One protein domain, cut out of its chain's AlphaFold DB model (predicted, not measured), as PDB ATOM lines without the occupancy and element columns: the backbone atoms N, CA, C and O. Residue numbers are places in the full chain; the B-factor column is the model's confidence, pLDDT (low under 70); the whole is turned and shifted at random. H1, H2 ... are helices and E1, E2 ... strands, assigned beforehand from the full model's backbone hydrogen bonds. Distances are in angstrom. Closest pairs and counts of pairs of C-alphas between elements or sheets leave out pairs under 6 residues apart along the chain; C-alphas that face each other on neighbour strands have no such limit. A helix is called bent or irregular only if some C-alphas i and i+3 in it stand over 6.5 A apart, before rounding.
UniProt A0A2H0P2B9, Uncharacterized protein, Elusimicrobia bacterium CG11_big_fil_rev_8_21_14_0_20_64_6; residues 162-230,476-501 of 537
ATOM      1  N   ALA A 162     230.379 204.065 176.107       80.50
ATOM      2  CA  ALA A 162     230.139 203.305 174.880       80.50
ATOM      3  C   ALA A 162     229.173 204.017 173.915       80.50
ATOM      4  O   ALA A 162     229.254 203.824 172.703       80.50
ATOM      5  N   ASN A 163     228.303 204.890 174.435       83.56
ATOM      6  CA  ASN A 163     227.341 205.661 173.639       83.56
ATOM      7  C   ASN A 163     227.893 207.007 173.150       83.56
ATOM      8  O   ASN A 163     227.195 207.755 172.454       83.56
ATOM      9  N   LEU A 164     229.138 207.326 173.505       86.31
ATOM     10  CA  LEU A 164     229.818 208.534 173.074       86.31
ATOM     11  C   LEU A 164     230.639 208.289 171.813       86.31
ATOM     12  O   LEU A 164     231.347 207.294 171.667       86.31
ATOM     13  N   LYS A 165     230.605 209.278 170.930       88.62
ATOM     14  CA  LYS A 165     231.467 209.377 169.761       88.62
ATOM     15  C   LYS A 165     232.352 210.605 169.897       88.62
ATOM     16  O   LYS A 165     231.890 211.675 170.304       88.62
ATOM     17  N   ALA A 166     233.627 210.439 169.563       87.38
ATOM     18  CA  ALA A 166     234.591 211.520 169.519       87.38
ATOM     19  C   ALA A 166     235.046 211.738 168.080       87.38
ATOM     20  O   ALA A 166     235.322 210.806 167.330       87.38
ATOM     21  N   PHE A 167     235.134 213.000 167.703       88.06
ATOM     22  CA  PHE A 167     235.559 213.418 166.384       88.06
ATOM     23  C   PHE A 167     236.603 214.504 166.538       88.06
ATOM     24  O   PHE A 167     236.466 215.382 167.387       88.06
ATOM     25  N   VAL A 168     237.626 214.493 165.697       85.94
ATOM     26  CA  VAL A 168     238.600 215.578 165.637       85.94
ATOM     27  C   VAL A 168     238.451 216.336 164.332       85.94
ATOM     28  O   VAL A 168     238.356 215.755 163.253       85.94
ATOM     29  N   ILE A 169     238.467 217.661 164.442       81.94
ATOM     30  CA  ILE A 169     238.681 218.554 163.313       81.94
ATOM     31  C   ILE A 169     240.072 219.156 163.457       81.94
ATOM     32  O   ILE A 169     240.405 219.796 164.461       81.94
ATOM     33  N   ARG A 170     240.890 218.949 162.424       79.75
ATOM     34  CA  ARG A 170     242.151 219.662 162.221       79.75
ATOM     35  C   ARG A 170     241.929 220.703 161.135       79.75
ATOM     36  O   ARG A 170     241.192 220.475 160.182       79.75
ATOM     37  N   HIS A 171     242.535 221.875 161.290       71.94
ATOM     38  CA  HIS A 171     242.323 222.969 160.346       71.94
ATOM     39  C   HIS A 171     242.690 222.550 158.912       71.94
ATOM     40  O   HIS A 171     243.802 222.086 158.672       71.94
ATOM     41  N   GLY A 172     241.751 222.727 157.974       68.56
ATOM     42  CA  GLY A 172     241.927 222.348 156.568       68.56
ATOM     43  C   GLY A 172     241.777 220.851 156.282       68.56
ATOM     44  O   GLY A 172     242.025 220.435 155.154       68.56
ATOM     45  N   GLN A 173     241.375 220.046 157.268       73.38
ATOM     46  CA  GLN A 173     241.110 218.619 157.106       73.38
ATOM     47  C   GLN A 173     239.635 218.307 157.387       73.38
ATOM     48  O   GLN A 173     239.005 219.011 158.183       73.38
ATOM     49  N   PRO A 174     239.072 217.274 156.731       75.56
ATOM     50  CA  PRO A 174     237.751 216.775 157.084       75.56
ATOM     51  C   PRO A 174     237.717 216.312 158.542       75.56
ATOM     52  O   PRO A 174     238.744 215.972 159.133       75.56
ATOM     53  N   MET A 175     236.516 216.300 159.113       82.75
ATOM     54  CA  MET A 175     236.288 215.728 160.431       82.75
ATOM     55  C   MET A 175     236.532 214.215 160.384       82.75
ATOM     56  O   MET A 175     236.057 213.539 159.472       82.75
ATOM     57  N   THR A 176     237.269 213.689 161.360       85.69
ATOM     58  CA  THR A 176     237.569 212.254 161.470       85.69
ATOM     59  C   THR A 176     237.117 211.725 162.819       85.69
ATOM     60  O   THR A 176     237.410 212.340 163.847       85.69
ATOM     61  N   GLU A 177     236.424 210.589 162.824       88.62
ATOM     62  CA  GLU A 177     236.111 209.860 164.055       88.62
ATOM     63  C   GLU A 177     237.407 209.341 164.689       88.62
ATOM     64  O   GLU A 177     238.305 208.871 163.989       88.62
ATOM     65  N   ILE A 178     237.514 209.478 166.005       87.50
ATOM     66  CA  ILE A 178     238.639 209.009 166.815       87.50
ATOM     67  C   ILE A 178     238.105 208.359 168.086       87.50
ATOM     68  O   ILE A 178     236.974 208.606 168.513       87.50
ATOM     69  N   SER A 179     238.930 207.551 168.736       86.38
ATOM     70  CA  SER A 179     238.591 207.032 170.059       86.38
ATOM     71  C   SER A 179     238.632 208.139 171.126       86.38
ATOM     72  O   SER A 179     239.353 209.135 171.011       86.38
ATOM     73  N   LEU A 180     237.887 207.951 172.222       81.31
ATOM     74  CA  LEU A 180     237.954 208.846 173.388       81.31
ATOM     75  C   LEU A 180     239.359 208.872 174.020       81.31
ATOM     76  O   LEU A 180     239.796 209.910 174.517       81.31
ATOM     77  N   ALA A 181     240.089 207.753 173.952       79.31
ATOM     78  CA  ALA A 181     241.472 207.670 174.409       79.31
ATOM     79  C   ALA A 181     242.404 208.552 173.557       79.31
ATOM     80  O   ALA A 181     243.156 209.359 174.105       79.31
ATOM     81  N   GLU A 182     242.303 208.480 172.227       80.88
ATOM     82  CA  GLU A 182     243.058 209.353 171.313       80.88
ATOM     83  C   GLU A 182     242.687 210.827 171.496       80.88
ATOM     84  O   GLU A 182     243.563 211.694 171.482       80.88
ATOM     85  N   ALA A 183     241.405 211.121 171.728       78.75
ATOM     86  CA  ALA A 183     240.943 212.473 172.021       78.75
ATOM     87  C   ALA A 183     241.654 213.074 173.242       78.75
ATOM     88  O   ALA A 183     242.019 214.253 173.216       78.75
ATOM     89  N   SER A 184     241.901 212.262 174.275       73.94
ATOM     90  CA  SER A 184     242.605 212.701 175.482       73.94
ATOM     91  C   SER A 184     244.076 213.052 175.244       73.94
ATOM     92  O   SER A 184     244.592 213.999 175.844       73.94
ATOM     93  N   ALA A 185     244.730 212.356 174.310       76.50
ATOM     94  CA  ALA A 185     246.144 212.535 173.990       76.50
ATOM     95  C   ALA A 185     246.417 213.768 173.106       76.50
ATOM     96  O   ALA A 185     247.524 214.304 173.107       76.50
ATOM     97  N   LEU A 186     245.417 214.252 172.360       75.50
ATOM     98  CA  LEU A 186     245.581 215.353 171.401       75.50
ATOM     99  C   LEU A 186     245.770 216.739 172.043       75.50
ATOM    100  O   LEU A 186     246.144 217.679 171.339       75.50
ATOM    101  N   GLY A 187     245.493 216.900 173.344       68.69
ATOM    102  CA  GLY A 187     245.722 218.158 174.077       68.69
ATOM    103  C   GLY A 187     244.969 219.379 173.516       68.69
ATOM    104  O   GLY A 187     245.398 220.521 173.699       68.69
ATOM    105  N   GLY A 188     243.873 219.140 172.788       71.69
ATOM    106  CA  GLY A 188     243.114 220.135 172.031       71.69
ATOM    107  C   GLY A 188     241.987 220.827 172.804       71.69
ATOM    108  O   GLY A 188     241.807 220.649 174.009       71.69
ATOM    109  N   GLN A 189     241.199 221.634 172.089       76.19
ATOM    110  CA  GLN A 189     239.953 222.185 172.629       76.19
ATOM    111  C   GLN A 189     238.857 221.118 172.561       76.19
ATOM    112  O   GLN A 189     238.687 220.494 171.522       76.19
ATOM    113  N   VAL A 190     238.095 220.940 173.640       79.88
ATOM    114  CA  VAL A 190     236.982 219.981 173.683       79.88
ATOM    115  C   VAL A 190     235.653 220.729 173.590       79.88
ATOM    116  O   VAL A 190     235.399 221.657 174.368       79.88
ATOM    117  N   ARG A 191     234.815 220.320 172.637       84.44
ATOM    118  CA  ARG A 191     233.456 220.815 172.412       84.44
ATOM    119  C   ARG A 191     232.462 219.686 172.626       84.44
ATOM    120  O   ARG A 191     232.564 218.634 172.003       84.44
ATOM    121  N   LEU A 192     231.497 219.915 173.501       84.25
ATOM    122  CA  LEU A 192     230.383 219.012 173.721       84.25
ATOM    123  C   LEU A 192     229.225 219.414 172.806       84.25
ATOM    124  O   LEU A 192     228.679 220.509 172.959       84.25
ATOM    125  N   LEU A 193     228.850 218.527 171.886       84.12
ATOM    126  CA  LEU A 193     227.671 218.681 171.040       84.12
ATOM    127  C   LEU A 193     226.494 217.950 171.675       84.12
ATOM    128  O   LEU A 193     226.525 216.730 171.839       84.12
ATOM    129  N   THR A 194     225.457 218.710 172.003       84.12
ATOM    130  CA  THR A 194     224.208 218.198 172.583       84.12
ATOM    131  C   THR A 194     223.041 218.495 171.662       84.12
ATOM    132  O   THR A 194     223.039 219.526 170.990       84.12
ATOM    133  N   ALA A 195     222.028 217.638 171.663       80.62
ATOM    134  CA  ALA A 195     220.762 217.909 171.000       80.62
ATOM    135  C   ALA A 195     219.630 218.012 172.022       80.62
ATOM    136  O   ALA A 195     219.679 217.436 173.110       80.62
ATOM    137  N   LYS A 196     218.584 218.767 171.679       77.38
ATOM    138  CA  LYS A 196     217.359 218.774 172.482       77.38
ATOM    139  C   LYS A 196     216.712 217.392 172.371       77.38
ATOM    140  O   LYS A 196     216.556 216.915 171.257       77.38
ATOM    141  N   ASN A 197     216.314 216.793 173.493       76.31
ATOM    142  CA  ASN A 197     215.715 215.452 173.546       76.31
ATOM    143  C   ASN A 197     216.616 214.347 172.967       76.31
ATOM    144  O   ASN A 197     216.117 213.415 172.346       76.31
ATOM    145  N   ASP A 198     217.934 214.463 173.143       76.50
ATOM    146  CA  ASP A 198     218.865 213.407 172.753       76.50
ATOM    147  C   ASP A 198     218.464 212.069 173.419       76.50
ATOM    148  O   ASP A 198     218.387 212.018 174.652       76.50
ATOM    149  N   PRO A 199     218.213 210.994 172.646       74.44
ATOM    150  CA  PRO A 199     217.786 209.703 173.187       74.44
ATOM    151  C   PRO A 199     218.842 209.043 174.084       74.44
ATOM    152  O   PRO A 199     218.498 208.209 174.915       74.44
ATOM    153  N   SER A 200     220.114 209.438 173.970       73.81
ATOM    154  CA  SER A 200     221.179 209.000 174.884       73.81
ATOM    155  C   SER A 200     221.151 209.708 176.245       73.81
ATOM    156  O   SER A 200     221.946 209.389 177.126       73.81
ATOM    157  N   GLY A 201     220.291 210.718 176.412       74.56
ATOM    158  CA  GLY A 201     220.261 211.564 177.601       74.56
ATOM    159  C   GLY A 201     221.444 212.531 177.703       74.56
ATOM    160  O   GLY A 201     221.619 213.169 178.740       74.56
ATOM    161  N   LEU A 202     222.273 212.680 176.661       80.81
ATOM    162  CA  LEU A 202     223.415 213.589 176.690       80.81
ATOM    163  C   LEU A 202     222.965 215.060 176.795       80.81
ATOM    164  O   LEU A 202     222.439 215.647 175.852       80.81
ATOM    165  N   THR A 203     223.224 215.686 177.947       82.12
ATOM    166  CA  THR A 203     222.893 217.092 178.214       82.12
ATOM    167  C   THR A 203     224.120 217.930 178.575       82.12
ATOM    168  O   THR A 203     225.214 217.427 178.828       82.12
ATOM    169  N   GLU A 204     223.933 219.248 178.662       78.12
ATOM    170  CA  GLU A 204     224.957 220.207 179.104       78.12
ATOM    171  C   GLU A 204     225.507 219.915 180.509       78.12
ATOM    172  O   GLU A 204     226.647 220.278 180.820       78.12
ATOM    173  N   LYS A 205     224.730 219.240 181.365       80.12
ATOM    174  CA  LYS A 205     225.159 218.871 182.722       80.12
ATOM    175  C   LYS A 205     226.311 217.864 182.709       80.12
ATOM    176  O   LYS A 205     227.133 217.863 183.622       80.12
ATOM    177  N   HIS A 206     226.430 217.086 181.639       82.00
ATOM    178  CA  HIS A 206     227.461 216.066 181.464       82.00
ATOM    179  C   HIS A 206     228.826 216.617 181.038       82.00
ATOM    180  O   HIS A 206     229.805 215.873 180.970       82.00
ATOM    181  N   ALA A 207     228.939 217.928 180.808       77.75
ATOM    182  CA  ALA A 207     230.199 218.546 180.405       77.75
ATOM    183  C   ALA A 207     231.336 218.305 181.409       77.75
ATOM    184  O   ALA A 207     232.478 218.154 180.995       77.75
ATOM    185  N   ALA A 208     231.060 218.235 182.715       74.50
ATOM    186  CA  ALA A 208     232.101 217.944 183.702       74.50
ATOM    187  C   ALA A 208     232.622 216.497 183.593       74.50
ATOM    188  O   ALA A 208     233.834 216.291 183.622       74.50
ATOM    189  N   GLN A 209     231.722 215.526 183.402       77.12
ATOM    190  CA  GLN A 209     232.062 214.106 183.256       77.12
ATOM    191  C   GLN A 209     232.853 213.853 181.964       77.12
ATOM    192  O   GLN A 209     233.914 213.239 181.993       77.12
ATOM    193  N   ILE A 210     232.411 214.425 180.839       78.94
ATOM    194  CA  ILE A 210     233.146 214.364 179.563       78.94
ATOM    195  C   ILE A 210     234.495 215.080 179.673       78.94
ATOM    196  O   ILE A 210     235.491 214.643 179.101       78.94
ATOM    197  N   GLY A 211     234.556 216.146 180.471       74.06
ATOM    198  CA  GLY A 211     235.807 216.797 180.842       74.06
ATOM    199  C   GLY A 211     236.764 215.851 181.522       74.06
ATOM    200  O   GLY A 211     237.915 215.800 181.116       74.06
ATOM    201  N   ALA A 212     236.305 215.091 182.506       75.19
ATOM    202  CA  ALA A 212     237.142 214.105 183.177       75.19
ATOM    203  C   ALA A 212     237.607 212.994 182.219       75.19
ATOM    204  O   ALA A 212     238.780 212.637 182.244       75.19
ATOM    205  N   LEU A 213     236.730 212.511 181.331       76.12
ATOM    206  CA  LEU A 213     237.047 211.437 180.378       76.12
ATOM    207  C   LEU A 213     238.066 211.851 179.306       76.12
ATOM    208  O   LEU A 213     238.883 211.039 178.888       76.12
ATOM    209  N   VAL A 214     238.026 213.110 178.857       73.50
ATOM    210  CA  VAL A 214     238.894 213.606 177.773       73.50
ATOM    211  C   VAL A 214     240.110 214.378 178.311       73.50
ATOM    212  O   VAL A 214     241.089 214.571 177.598       73.50
ATOM    213  N   ARG A 215     240.124 214.829 179.573       65.12
ATOM    214  CA  ARG A 215     241.272 215.558 180.149       65.12
ATOM    215  C   ARG A 215     242.353 214.605 180.661       65.12
ATOM    216  O   ARG A 215     242.555 214.474 181.860       65.12
ATOM    217  N   GLY A 216     243.169 214.102 179.743       50.81
ATOM    218  CA  GLY A 216     244.535 213.645 180.031       50.81
ATOM    219  C   GLY A 216     245.564 214.789 180.117       50.81
ATOM    220  O   GLY A 216     246.739 214.559 179.863       50.81
ATOM    221  N   GLY A 217     245.144 216.040 180.397       45.31
ATOM    222  CA  GLY A 217     246.049 217.208 180.461       45.31
ATOM    223  C   GLY A 217     245.504 218.569 179.984       45.31
ATOM    224  O   GLY A 217     246.229 219.561 180.023       45.31
ATOM    225  N   ALA A 218     244.245 218.681 179.537       43.00
ATOM    226  CA  ALA A 218     243.700 219.955 179.046       43.00
ATOM    227  C   ALA A 218     243.198 220.881 180.181       43.00
ATOM    228  O   ALA A 218     242.322 220.527 180.967       43.00
ATOM    229  N   THR A 219     243.717 222.113 180.224       46.03
ATOM    230  CA  THR A 219     243.484 223.118 181.285       46.03
ATOM    231  C   THR A 219     242.263 224.028 181.075       46.03
ATOM    232  O   THR A 219     242.004 224.894 181.911       46.03
ATOM    233  N   LYS A 220     241.488 223.881 179.988       56.03
ATOM    234  CA  LYS A 220     240.372 224.799 179.656       56.03
ATOM    235  C   LYS A 220     238.979 224.178 179.827       56.03
ATOM    236  O   LYS A 220     238.776 222.973 179.674       56.03
ATOM    237  N   ALA A 221     238.008 225.030 180.165       64.00
ATOM    238  CA  ALA A 221     236.590 224.684 180.254       64.00
ATOM    239  C   ALA A 221     236.071 224.093 178.928       64.00
ATOM    240  O   ALA A 221     236.467 224.557 177.858       64.00
ATOM    241  N   ILE A 222     235.204 223.078 179.010       71.75
ATOM    242  CA  ILE A 222     234.537 222.502 177.834       71.75
ATOM    243  C   ILE A 222     233.552 223.515 177.276       71.75
ATOM    244  O   ILE A 222     232.724 224.055 178.013       71.75
ATOM    245  N   GLU A 223     233.629 223.749 175.971       74.19
ATOM    246  CA  GLU A 223     232.610 224.526 175.277       74.19
ATOM    247  C   GLU A 223     231.395 223.657 174.990       74.19
ATOM    248  O   GLU A 223     231.526 222.505 174.587       74.19
ATOM    249  N   GLN A 224     230.211 224.227 175.172       78.38
ATOM    250  CA  GLN A 224     228.951 223.563 174.873       78.38
ATOM    251  C   GLN A 224     228.358 224.153 173.597       78.38
ATOM    252  O   GLN A 224     228.291 225.376 173.410       78.38
ATOM    253  N   GLU A 225     227.921 223.270 172.714       76.88
ATOM    254  CA  GLU A 225     227.264 223.618 171.470       76.88
ATOM    255  C   GLU A 225     225.988 222.776 171.327       76.88
ATOM    256  O   GLU A 225     225.991 221.558 171.498       76.88
ATOM    257  N   LYS A 226     224.863 223.458 171.079       77.44
ATOM    258  CA  LYS A 226     223.566 222.815 170.853       77.44
ATOM    259  C   LYS A 226     223.361 222.635 169.360       77.44
ATOM    260  O   LYS A 226     223.434 223.612 168.611       77.44
ATOM    261  N   LEU A 227     223.081 221.410 168.951       72.19
ATOM    262  CA  LEU A 227     222.606 221.074 167.624       72.19
ATOM    263  C   LEU A 227     221.079 220.962 167.676       72.19
ATOM    264  O   LEU A 227     220.517 220.313 168.560       72.19
ATOM    265  N   ALA A 228     220.399 221.643 166.759       71.75
ATOM    266  CA  ALA A 228     218.962 221.496 166.598       71.75
ATOM    267  C   ALA A 228     218.714 220.260 165.729       71.75
ATOM    268  O   ALA A 228     218.674 220.381 164.513       71.75
ATOM    269  N   VAL A 229     218.631 219.088 166.361       64.38
ATOM    270  CA  VAL A 229     218.255 217.835 165.694       64.38
ATOM    271  C   VAL A 229     216.746 217.679 165.797       64.38
ATOM    272  O   VAL A 229     216.194 217.758 166.903       64.38
ATOM    273  N   ASP A 230     216.078 217.495 164.663       66.19
ATOM    274  CA  ASP A 230     214.649 217.219 164.637       66.19
ATOM    275  C   ASP A 230     214.393 215.711 164.725       66.19
ATOM    276  O   ASP A 230     214.252 215.009 163.729       66.19
ATOM    277  N   ILE A 476     240.439 220.428 167.457       81.12
ATOM    278  CA  ILE A 476     239.166 220.561 168.162       81.12
ATOM    279  C   ILE A 476     238.543 219.177 168.213       81.12
ATOM    280  O   ILE A 476     238.270 218.582 167.171       81.12
ATOM    281  N   VAL A 477     238.339 218.674 169.423       85.12
ATOM    282  CA  VAL A 477     237.649 217.417 169.678       85.12
ATOM    283  C   VAL A 477     236.182 217.728 169.935       85.12
ATOM    284  O   VAL A 477     235.851 218.409 170.903       85.12
ATOM    285  N   PHE A 478     235.307 217.213 169.087       86.56
ATOM    286  CA  PHE A 478     233.870 217.203 169.301       86.56
ATOM    287  C   PHE A 478     233.483 215.879 169.947       86.56
ATOM    288  O   PHE A 478     233.803 214.816 169.421       86.56
ATOM    289  N   VAL A 479     232.796 215.949 171.079       87.00
ATOM    290  CA  VAL A 479     232.215 214.785 171.746       87.00
ATOM    291  C   VAL A 479     230.707 214.901 171.653       87.00
ATOM    292  O   VAL A 479     230.142 215.955 171.959       87.00
ATOM    293  N   THR A 480     230.059 213.835 171.210       90.06
ATOM    294  CA  THR A 480     228.609 213.787 171.038       90.06
ATOM    295  C   THR A 480     228.085 212.371 171.251       90.06
ATOM    296  O   THR A 480     228.870 211.443 171.439       90.06
ATOM    297  N   SER A 481     226.768 212.196 171.256       88.00
ATOM    298  CA  SER A 481     226.155 210.874 171.328       88.00
ATOM    299  C   SER A 481     226.159 210.192 169.961       88.00
ATOM    300  O   SER A 481     226.127 210.854 168.921       88.00
ATOM    301  N   ALA A 482     226.155 208.859 169.940       85.50
ATOM    302  CA  ALA A 482     226.061 208.098 168.692       85.50
ATOM    303  C   ALA A 482     224.813 208.464 167.862       85.50
ATOM    304  O   ALA A 482     224.885 208.495 166.636       85.50
ATOM    305  N   ALA A 483     223.699 208.800 168.524       83.25
ATOM    306  CA  ALA A 483     222.463 209.225 167.869       83.25
ATOM    307  C   ALA A 483     222.585 210.606 167.204       83.25
ATOM    308  O   ALA A 483     222.081 210.814 166.105       83.25
ATOM    309  N   VAL A 484     223.260 211.565 167.847       83.81
ATOM    310  CA  VAL A 484     223.492 212.887 167.242       83.81
ATOM    311  C   VAL A 484     224.497 212.782 166.101       83.81
ATOM    312  O   VAL A 484     224.286 213.389 165.055       83.81
ATOM    313  N   ALA A 485     225.546 211.974 166.256       83.62
ATOM    314  CA  ALA A 485     226.543 211.746 165.212       83.62
ATOM    315  C   ALA A 485     225.953 211.151 163.919       83.62
ATOM    316  O   ALA A 485     226.450 211.436 162.832       83.62
ATOM    317  N   SER A 486     224.899 210.336 164.022       82.81
ATOM    318  CA  SER A 486     224.224 209.734 162.866       82.81
ATOM    319  C   SER A 486     223.140 210.621 162.242       82.81
ATOM    320  O   SER A 486     222.602 210.266 161.193       82.81
ATOM    321  N   SER A 487     222.830 211.774 162.842       80.75
ATOM    322  CA  SER A 487     221.805 212.693 162.333       80.75
ATOM    323  C   SER A 487     222.213 213.369 161.015       80.75
ATOM    324  O   SER A 487     223.399 213.578 160.726       80.75
ATOM    325  N   ALA A 488     221.225 213.736 160.197       80.31
ATOM    326  CA  ALA A 488     221.466 214.463 158.951       80.31
ATOM    327  C   ALA A 488     222.032 215.865 159.234       80.31
ATOM    328  O   ALA A 488     222.956 216.311 158.558       80.31
ATOM    329  N   GLU A 489     221.550 216.510 160.294       80.12
ATOM    330  CA  GLU A 489     221.948 217.845 160.735       80.12
ATOM    331  C   GLU A 489     223.410 217.886 161.186       80.12
ATOM    332  O   GLU A 489     224.115 218.872 160.949       80.12
ATOM    333  N   PHE A 490     223.897 216.811 161.815       80.88
ATOM    334  CA  PHE A 490     225.311 216.684 162.153       80.88
ATOM    335  C   PHE A 490     226.168 216.579 160.892       80.88
ATOM    336  O   PHE A 490     227.148 217.312 160.761       80.88
ATOM    337  N   ASN A 491     225.768 215.733 159.938       77.25
ATOM    338  CA  ASN A 491     226.489 215.545 158.677       77.25
ATOM    339  C   ASN A 491     226.464 216.789 157.774       77.25
ATOM    340  O   ASN A 491     227.436 217.052 157.066       77.25
ATOM    341  N   GLU A 492     225.382 217.568 157.806       74.75
ATOM    342  CA  GLU A 492     225.270 218.835 157.077       74.75
ATOM    343  C   GLU A 492     226.198 219.898 157.673       74.75
ATOM    344  O   GLU A 492     226.923 220.585 156.947       74.75
ATOM    345  N   LYS A 493     226.207 220.026 159.004       72.81
ATOM    346  CA  LYS A 493     226.990 221.055 159.694       72.81
ATOM    347  C   LYS A 493     228.479 220.717 159.782       72.81
ATOM    348  O   LYS A 493     229.314 221.622 159.726       72.81
ATOM    349  N   TYR A 494     228.813 219.435 159.916       74.00
ATOM    350  CA  TYR A 494     230.182 218.933 160.018       74.00
ATOM    351  C   TYR A 494     230.426 217.849 158.962       74.00
ATOM    352  O   TYR A 494     230.523 216.663 159.285       74.00
ATOM    353  N   PRO A 495     230.534 218.232 157.679       65.12
ATOM    354  CA  PRO A 495     230.702 217.260 156.616       65.12
ATOM    355  C   PRO A 495     232.014 216.486 156.789       65.12
ATOM    356  O   PRO A 495     233.108 217.054 156.832       65.12
ATOM    357  N   LEU A 496     231.896 215.158 156.826       63.03
ATOM    358  CA  LEU A 496     233.026 214.220 156.840       63.03
ATOM    359  C   LEU A 496     233.810 214.237 155.511       63.03
ATOM    360  O   LEU A 496     234.939 213.761 155.435       63.03
ATOM    361  N   LYS A 497     233.228 214.809 154.446       55.59
ATOM    362  CA  LYS A 497     233.892 215.051 153.158       55.59
ATOM    363  C   LYS A 497     234.406 216.488 153.119       55.59
ATOM    364  O   LYS A 497     233.652 217.426 153.358       55.59
ATOM    365  N   GLY A 498     235.697 216.653 152.833       52.59
ATOM    366  CA  GLY A 498     236.390 217.936 152.945       52.59
ATOM    367  C   GLY A 498     235.749 219.038 152.103       52.59
ATOM    368  O   GLY A 498     235.789 218.996 150.876       52.59
ATOM    369  N   VAL A 499     235.210 220.061 152.765       53.34
ATOM    370  CA  VAL A 499     234.882 221.334 152.122       53.34
ATOM    371  C   VAL A 499     236.163 222.156 152.083       53.34
ATOM    372  O   VAL A 499     236.716 222.512 153.125       53.34
ATOM    373  N   VAL A 500     236.662 222.449 150.882       56.00
ATOM    374  CA  VAL A 500     237.804 223.355 150.715       56.00
ATOM    375  C   VAL A 500     237.340 224.763 151.079       56.00
ATOM    376  O   VAL A 500     236.703 225.450 150.282       56.00
ATOM    377  N   ILE A 501     237.637 225.194 152.305       63.88
ATOM    378  CA  ILE A 501     237.376 226.565 152.742       63.88
ATOM    379  C   ILE A 501     238.394 227.469 152.044       63.88
ATOM    380  O   ILE A 501     239.599 227.362 152.281       63.88
TER     381      ILE A 501
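AT A GLANCE: This is residues 162 to 230 and 476 to 501 of the 537 residues of an uncharacterized protein of Elusimicrobia bacterium CG11_big_fil_rev_8_21_14_0_20_64_6 (UniProt A0A2H0P2B9). A strongly twisted sheet of five strands is covered on one face by two helices, H1 and H2, which meet at a steep angle. On the opposite face sits the short helix H3, set beside the strands, and H4 with the last printed residues follows it as a tail that only grazes the sheet. The printed part has 95 residues, with five named strands and four named helices in the order E1, E2, H1, E3, H2, E4, E5, H3, H4. The sheet runs E2, E1, E5, E3, E4 and is mixed, and the class is mixed, helices and strands. The whole is compact, with a radius of gyration of the C-alphas of 12.6 A and spans of 32 by 32 by 21 A.

IN THESE COORDINATES: E1, residues 164 to 169, begins at C-alpha 164 (229.818, 208.534, 173.074) and is 16.6 A long. E2 is residues 176 to 178 and H1 residues 180 to 185. E3, residues 189 to 195, is 19.7 A long. H2, residues 204 to 214, is 15.5 A long and irregular: C-alphas 205 and 208 are 7.1 A apart. E4 is residues 223 to 227, 13.1 A. E5, residues 476 to 481, is 16.5 A long and begins at C-alpha 476 (239.166, 220.561, 168.162). H3 is residues 482 to 485, and H4, residues 488 to 493, ends at C-alpha 493 (226.990, 221.055, 159.694).

HOW THE PARTS SIT: E2 and E1 are an antiparallel hairpin, with N 168 and O 176 2.8 A apart. E1 and E5 are antiparallel, with N 167 and O 478 at 2.8 A. E5 and E3 are parallel, with N 479 and O 191 at 2.8 A, and so are E3 and E4, with N 194 and O 225 at 2.9 A. E2, H1, E3 form a split strand-helix-strand unit, two strands that follow each other among the strands, with a helix between them in the chain and E1 and E5 between them in the sheet, and E3, H2, E4 form a strand-helix-strand unit on two parallel neighbour strands; both crossovers are right-handed. H1 and H2 are on the same face, at heights over the sheet of 8.8 A and 9.1 A. They touch at a steep tilt of 61 degrees, the same way, with Ser 184 and Val 214 their closest C-alphas, 4.5 A apart. H3 is on the opposite face, over none of the strands, and is close but not clearly touching to H4, the C-alphas of Val 484 and Phe 490 being the closest at 6.6 A. In H1 and H4 every O i to N i+4 pair is within hydrogen-bond range, in H2 5 of 7; H3 is too short for one.

THE WHOLE: Residues 231 to 475 are not printed, and C-alphas 230 and 476 are 25.0 A apart across this cut. Of the links printed whole, none is long. The mean pLDDT of the printed part is 75.8; residue 172, residue 187, residues 215 to 221, 229 to 230 and 495 to 501 are under 70.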